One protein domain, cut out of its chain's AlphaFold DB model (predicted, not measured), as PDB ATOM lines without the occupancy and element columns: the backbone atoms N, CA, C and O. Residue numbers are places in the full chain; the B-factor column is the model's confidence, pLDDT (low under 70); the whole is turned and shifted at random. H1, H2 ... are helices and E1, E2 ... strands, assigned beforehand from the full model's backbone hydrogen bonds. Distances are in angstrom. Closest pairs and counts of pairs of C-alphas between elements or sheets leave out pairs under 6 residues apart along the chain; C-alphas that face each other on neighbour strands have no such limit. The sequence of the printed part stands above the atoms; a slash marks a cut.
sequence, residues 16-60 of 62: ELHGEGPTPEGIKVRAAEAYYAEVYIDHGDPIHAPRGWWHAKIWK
ATOM      1  N   GLU A  16      30.131  44.071 -13.284       95.38
ATOM      2  CA  GLU A  16      29.805  44.848 -14.473       95.38
ATOM      3  C   GLU A  16      30.898  45.900 -14.662       95.38
ATOM      4  O   GLU A  16      31.199  46.681 -13.758       95.38
ATOM      5  N   LEU A  17      31.565  45.850 -15.810       93.88
ATOM      6  CA  LEU A  17      32.753  46.638 -16.114       93.88
ATOM      7  C   LEU A  17      32.562  47.315 -17.463       93.88
ATOM      8  O   LEU A  17      31.991  46.734 -18.380       93.88
ATOM      9  N   HIS A  18      33.061  48.533 -17.597       94.88
ATOM     10  CA  HIS A  18      33.051  49.263 -18.854       94.88
ATOM     11  C   HIS A  18      34.304  50.117 -18.965       94.88
ATOM     12  O   HIS A  18      34.952  50.433 -17.963       94.88
ATOM     13  N   GLY A  19      34.633  50.502 -20.187       91.38
ATOM     14  CA  GLY A  19      35.710  51.438 -20.439       91.38
ATOM     15  C   GLY A  19      35.692  51.939 -21.870       91.38
ATOM     16  O   GLY A  19      35.110  51.325 -22.760       91.38
ATOM     17  N   GLU A  20      36.347  53.068 -22.076       91.75
ATOM     18  CA  GLU A  20      36.652  53.581 -23.406       91.75
ATOM     19  C   GLU A  20      37.906  52.897 -23.951       91.75
ATOM     20  O   GLU A  20      38.773  52.457 -23.184       91.75
ATOM     21  N   GLY A  21      38.043  52.853 -25.273       88.62
ATOM     22  CA  GLY A  21      39.226  52.273 -25.891       88.62
ATOM     23  C   GLY A  21      39.098  50.780 -26.202       88.62
ATOM     24  O   GLY A  21      38.035  50.176 -26.049       88.62
ATOM     25  N   PRO A  22      40.210  50.152 -26.618       86.62
ATOM     26  CA  PRO A  22      40.263  48.713 -26.824       86.62
ATOM     27  C   PRO A  22      40.035  47.954 -25.512       86.62
ATOM     28  O   PRO A  22      40.514  48.353 -24.449       86.62
ATOM     29  N   THR A  23      39.356  46.809 -25.597       86.06
ATOM     30  CA  THR A  23      39.112  45.937 -24.443       86.06
ATOM     31  C   THR A  23      40.433  45.468 -23.817       86.06
ATOM     32  O   THR A  23      41.230  44.820 -24.506       86.06
ATOM     33  N   PRO A  24      40.675  45.730 -22.517       87.44
ATOM     34  CA  PRO A  24      41.884  45.290 -21.834       87.44
ATOM     35  C   PRO A  24      41.998  43.766 -21.802       87.44
ATOM     36  O   PRO A  24      41.009  43.062 -21.596       87.44
ATOM     37  N   GLU A  25      43.222  43.248 -21.896       89.62
ATOM     38  CA  GLU A  25      43.476  41.800 -21.880       89.62
ATOM     39  C   GLU A  25      42.955  41.130 -20.598       89.62
ATOM     40  O   GLU A  25      42.373  40.048 -20.638       89.62
ATOM     41  N   GLY A  26      43.037  41.827 -19.459       89.19
ATOM     42  CA  GLY A  26      42.488  41.339 -18.194       89.19
ATOM     43  C   GLY A  26      40.972  41.100 -18.213       89.19
ATOM     44  O   GLY A  26      40.487  40.256 -17.463       89.19
ATOM     45  N   ILE A  27      40.211  41.793 -19.069       89.75
ATOM     46  CA  ILE A  27      38.769  41.545 -19.233       89.75
ATOM     47  C   ILE A  27      38.535  40.253 -20.012       89.75
ATOM     48  O   ILE A  27      37.671  39.470 -19.625       89.75
ATOM     49  N   LYS A  28      39.340  39.992 -21.049       87.31
ATOM     50  CA  LYS A  28      39.257  38.748 -21.826       87.31
ATOM     51  C   LYS A  28      39.554  37.530 -20.955       87.31
ATOM     52  O   LYS A  28      38.788  36.573 -20.981       87.31
ATOM     53  N   VAL A  29      40.600  37.606 -20.126       91.94
ATOM     54  CA  VAL A  29      40.944  36.543 -19.163       91.94
ATOM     55  C   VAL A  29      39.785  36.288 -18.198       91.94
ATOM     56  O   VAL A  29      39.330  35.156 -18.062       91.94
ATOM     57  N   ARG A  30      39.229  37.342 -17.587       89.88
ATOM     58  CA  ARG A  30      38.102  37.197 -16.651       89.88
ATOM     59  C   ARG A  30      36.841  36.636 -17.309       89.88
ATOM     60  O   ARG A  30      36.117  35.890 -16.660       89.88
ATOM     61  N   ALA A  31      36.560  37.007 -18.558       88.62
ATOM     62  CA  ALA A  31      35.425  36.476 -19.308       88.62
ATOM     63  C   ALA A  31      35.609  34.985 -19.632       88.62
ATOM     64  O   ALA A  31      34.655  34.220 -19.517       88.62
ATOM     65  N   ALA A  32      36.834  34.561 -19.965       89.12
ATOM     66  CA  ALA A  32      37.160  33.162 -20.232       89.12
ATOM     67  C   ALA A  32      37.060  32.268 -18.980       89.12
ATOM     68  O   ALA A  32      36.656  31.111 -19.075       89.12
ATOM     69  N   GLU A  33      37.395  32.798 -17.802       91.94
ATOM     70  CA  GLU A  33      37.299  32.073 -16.524       91.94
ATOM     71  C   GLU A  33      35.876  32.050 -15.933       91.94
ATOM     72  O   GLU A  33      35.598  31.301 -14.991       91.94
ATOM     73  N   ALA A  34      34.964  32.873 -16.453       91.81
ATOM     74  CA  ALA A  34      33.625  33.042 -15.906       91.81
ATOM     75  C   ALA A  34      32.741  31.798 -16.092       91.81
ATOM     76  O   ALA A  34      32.893  31.014 -17.031       91.81
ATOM     77  N   TYR A  35      31.735  31.645 -15.223       92.38
ATOM     78  CA  TYR A  35      30.603  30.777 -15.535       92.38
ATOM     79  C   TYR A  35      29.891  31.288 -16.789       92.38
ATOM     80  O   TYR A  35      29.732  30.555 -17.750       92.38
ATOM     81  N   TYR A  36      29.536  32.562 -16.820       93.25
ATOM     82  CA  TYR A  36      28.964  33.191 -18.001       93.25
ATOM     83  C   TYR A  36      29.519  34.599 -18.133       93.25
ATOM     84  O   TYR A  36      29.738  35.272 -17.125       93.25
ATOM     85  N   ALA A  37      29.744  35.053 -19.358       93.38
ATOM     86  CA  ALA A  37      30.146  36.421 -19.613       93.38
ATOM     87  C   ALA A  37      29.472  36.949 -20.878       93.38
ATOM     88  O   ALA A  37      29.416  36.257 -21.893       93.38
ATOM     89  N   GLU A  38      28.999  38.188 -20.816       94.50
ATOM     90  CA  GLU A  38      28.593  38.963 -21.988       94.50
ATOM     91  C   GLU A  38      29.644  40.054 -22.186       94.50
ATOM     92  O   GLU A  38      29.892  40.840 -21.270       94.50
ATOM     93  N   VAL A  39      30.282  40.096 -23.358       91.56
ATOM     94  CA  VAL A  39      31.265  41.128 -23.705       91.56
ATOM     95  C   VAL A  39      30.804  41.830 -24.972       91.56
ATOM     96  O   VAL A  39      30.653  41.208 -26.021       91.56
ATOM     97  N   TYR A  40      30.598  43.133 -24.857       91.38
ATOM     98  CA  TYR A  40      30.245  44.031 -25.944       91.38
ATOM     99  C   TYR A  40      31.447  44.917 -26.237       91.38
ATOM    100  O   TYR A  40      32.039  45.491 -25.320       91.38
ATOM    101  N   ILE A  41      31.820  44.996 -27.508       89.94
ATOM    102  CA  ILE A  41      32.951  45.791 -27.976       89.94
ATOM    103  C   ILE A  41      32.454  46.627 -29.142       89.94
ATOM    104  O   ILE A  41      31.952  46.093 -30.129       89.94
ATOM    105  N   ASP A  42      32.609  47.931 -29.007       88.38
ATOM    106  CA  ASP A  42      32.409  48.910 -30.054       88.38
ATOM    107  C   ASP A  42      33.792  49.422 -30.462       88.38
ATOM    108  O   ASP A  42      34.551  49.940 -29.642       88.38
ATOM    109  N   HIS A  43      34.149  49.226 -31.730       81.38
ATOM    110  CA  HIS A  43      35.455  49.624 -32.263       81.38
ATOM    111  C   HIS A  43      35.579  51.133 -32.506       81.38
ATOM    112  O   HIS A  43      36.649  51.606 -32.890       81.38
ATOM    113  N   GLY A  44      34.517  51.879 -32.229       80.81
ATOM    114  CA  GLY A  44      34.465  53.312 -32.344       80.81
ATOM    115  C   GLY A  44      33.946  53.799 -33.682       80.81
ATOM    116  O   GLY A  44      34.063  53.147 -34.718       80.81
ATOM    117  N   ASP A  45      33.410  55.011 -33.633       80.06
ATOM    118  CA  ASP A  45      33.111  55.836 -34.791       80.06
ATOM    119  C   ASP A  45      34.116  57.001 -34.810       80.06
ATOM    120  O   ASP A  45      34.279  57.655 -33.775       80.06
ATOM    121  N   PRO A  46      34.784  57.305 -35.938       79.38
ATOM    122  CA  PRO A  46      35.804  58.354 -36.000       79.38
ATOM    123  C   PRO A  46      35.332  59.738 -35.536       79.38
ATOM    124  O   PRO A  46      36.163  60.575 -35.189       79.38
ATOM    125  N   ILE A  47      34.020  59.989 -35.545       82.31
ATOM    126  CA  ILE A  47      33.411  61.277 -35.210       82.31
ATOM    127  C   ILE A  47      32.826  61.249 -33.791       82.31
ATOM    128  O   ILE A  47      33.041  62.188 -33.027       82.31
ATOM    129  N   HIS A  48      32.113  60.187 -33.416       77.19
ATOM    130  CA  HIS A  48      31.318  60.145 -32.181       77.19
ATOM    131  C   HIS A  48      31.956  59.331 -31.052       77.19
ATOM    132  O   HIS A  48      31.694  59.595 -29.881       77.19
ATOM    133  N   ALA A  49      32.799  58.354 -31.381       75.50
ATOM    134  CA  ALA A  49      33.467  57.494 -30.412       75.50
ATOM    135  C   ALA A  49      34.843  57.070 -30.948       75.50
ATOM    136  O   ALA A  49      35.061  55.888 -31.188       75.50
ATOM    137  N   PRO A  50      35.800  57.996 -31.149       81.88
ATOM    138  CA  PRO A  50      37.034  57.728 -31.900       81.88
ATOM    139  C   PRO A  50      37.953  56.678 -31.258       81.88
ATOM    140  O   PRO A  50      38.900  56.213 -31.885       81.88
ATOM    141  N   ARG A  51      37.700  56.320 -29.996       85.06
ATOM    142  CA  ARG A  51      38.427  55.275 -29.266       85.06
ATOM    143  C   ARG A  51      37.619  53.987 -29.112       85.06
ATOM    144  O   ARG A  51      38.167  53.004 -28.627       85.06
ATOM    145  N   GLY A  52      36.347  53.985 -29.501       91.31
ATOM    146  CA  GLY A  52      35.426  52.911 -29.168       91.31
ATOM    147  C   GLY A  52      35.183  52.786 -27.668       91.31
ATOM    148  O   GLY A  52      35.648  53.594 -26.856       91.31
ATOM    149  N   TRP A  53      34.436  51.758 -27.306       92.69
ATOM    150  CA  TRP A  53      34.152  51.415 -25.922       92.69
ATOM    151  C   TRP A  53      33.937  49.915 -25.788       92.69
ATOM    152  O   TRP A  53      33.716  49.187 -26.753       92.69
ATOM    153  N   TRP A  54      34.000  49.434 -24.560       93.69
ATOM    154  CA  TRP A  54      33.676  48.059 -24.239       93.69
ATOM    155  C   TRP A  54      32.858  47.999 -22.959       93.69
ATOM    156  O   TRP A  54      32.937  48.866 -22.085       93.69
ATOM    157  N   HIS A  55      32.075  46.937 -22.851       95.06
ATOM    158  CA  HIS A  55      31.273  46.630 -21.686       95.06
ATOM    159  C   HIS A  55      31.289  45.122 -21.454       95.06
ATOM    160  O   HIS A  55      31.127  44.342 -22.389       95.06
ATOM    161  N   ALA A  56      31.499  44.702 -20.214       94.94
ATOM    162  CA  ALA A  56      31.577  43.306 -19.832       94.94
ATOM    163  C   ALA A  56      30.719  43.039 -18.594       94.94
ATOM    164  O   ALA A  56      30.896  43.677 -17.555       94.94
ATOM    165  N   LYS A  57      29.842  42.042 -18.695       96.12
ATOM    166  CA  LYS A  57      29.076  41.483 -17.578       96.12
ATOM    167  C   LYS A  57      29.585  40.086 -17.289       96.12
ATOM    168  O   LYS A  57      29.718  39.281 -18.206       96.12
ATOM    169  N   ILE A  58      29.888  39.802 -16.028       94.88
ATOM    170  CA  ILE A  58      30.551  38.565 -15.614       94.88
ATOM    171  C   ILE A  58      29.751  37.896 -14.502       94.88
ATOM    172  O   ILE A  58      29.493  38.494 -13.460       94.88
ATOM    173  N   TRP A  59      29.449  36.617 -14.694       95.81
ATOM    174  CA  TRP A  59      28.898  35.715 -13.693       95.81
ATOM    175  C   TRP A  59      29.935  34.637 -13.392       95.81
ATOM    176  O   TRP A  59      30.312  33.856 -14.259       95.81
ATOM    177  N   LYS A  60      30.414  34.575 -12.155       92.81
ATOM    178  CA  LYS A  60      31.404  33.593 -11.682       92.81
ATOM    179  C   LYS A  60      30.770  32.259 -11.290       92.81
ATOM    180  O   LYS A  60      31.467  31.258 -11.172       92.81
TER     181      LYS A  60
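This is residues 16 to 60 of the 62 residues of an uncharacterized protein of Caulobacter sp. UNC279MFTsu5.1 (UniProt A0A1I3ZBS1). A narrow antiparallel sheet of three strands has one helix, H1, over one face and its other face bare. H1 covers the end of the sheet where E2 begins and E3 ends; the loop of the E2 and E3 hairpin, residues 43 to 52, carries the long axis on past the other end. The printed part has 45 residues, with one named helix and three named strands in the chain order E1, H1, E2, E3; the sheet's order is E1, E3, E2, and the class is mixed, helices and strands. The whole is only just compact, close to loose, with a radius of gyration of the C-alphas of 11.2 A, and its outline is a rod spanning 36 by 14 by 11 A.

Look first at E3, residues 53 to 59, the inner strand of the sheet. Its neighbour E2, residues 36 to 42, is antiparallel to it at 176 degrees, and the two form a hairpin; check N 38 and O 57, 2.9 A apart, and N 55 and O 40, also 2.9 A, both within hydrogen-bond range. E1, residues 16 to 20, is antiparallel to E3 at 166 degrees, with N 17 and O 56 at 2.9 A and N 54 and O 19 at 2.8 A, within hydrogen-bond range. E1 and E2 are the edge strands. Now turn to H1, residues 25 to 33, which is on the sheet at a height over the sheet of 9.3 A. It lies over E3 and only just over E2, on which 3 of its 9 C-alphas fall. It runs along the strands, at 24 degrees to E3 on the local plane. Its closest C-alphas to E2 are those of Ala 31 and Ala 37, 5.3 A apart; to E3, those of Ala 31 and Ile 58, 6.5 A. E1, H1 and E2 make a split strand-helix-strand unit, two strands running the same way with E3 between them in the sheet; its crossover is right-handed. In H1 every O i to N i+4 pair is within hydrogen-bond range.

Find C-alpha 53 at (34.152, 51.415, -25.922); from there E3 runs 20.6 A to Trp 59. E2 runs 20.1 A from Tyr 36 to Asp 42. E1 begins at C-alpha 16, at (29.805, 44.848, -14.473), and covers 14.2 A to Glu 20. H1 starts at C-alpha 25, at (43.476, 41.800, -21.880), and reaches Glu 33 after 12.7 A.

The two C-alphas farthest apart are those of Tyr 35 and Ile 47, at 36.4 A. The printed part has no cut. The links E1 to H1 and H1 to E2 are tight, and the link E2 to E3 is short, with 10 residues. The mean pLDDT of the printed part is 89.4, and no printed residue is under 70.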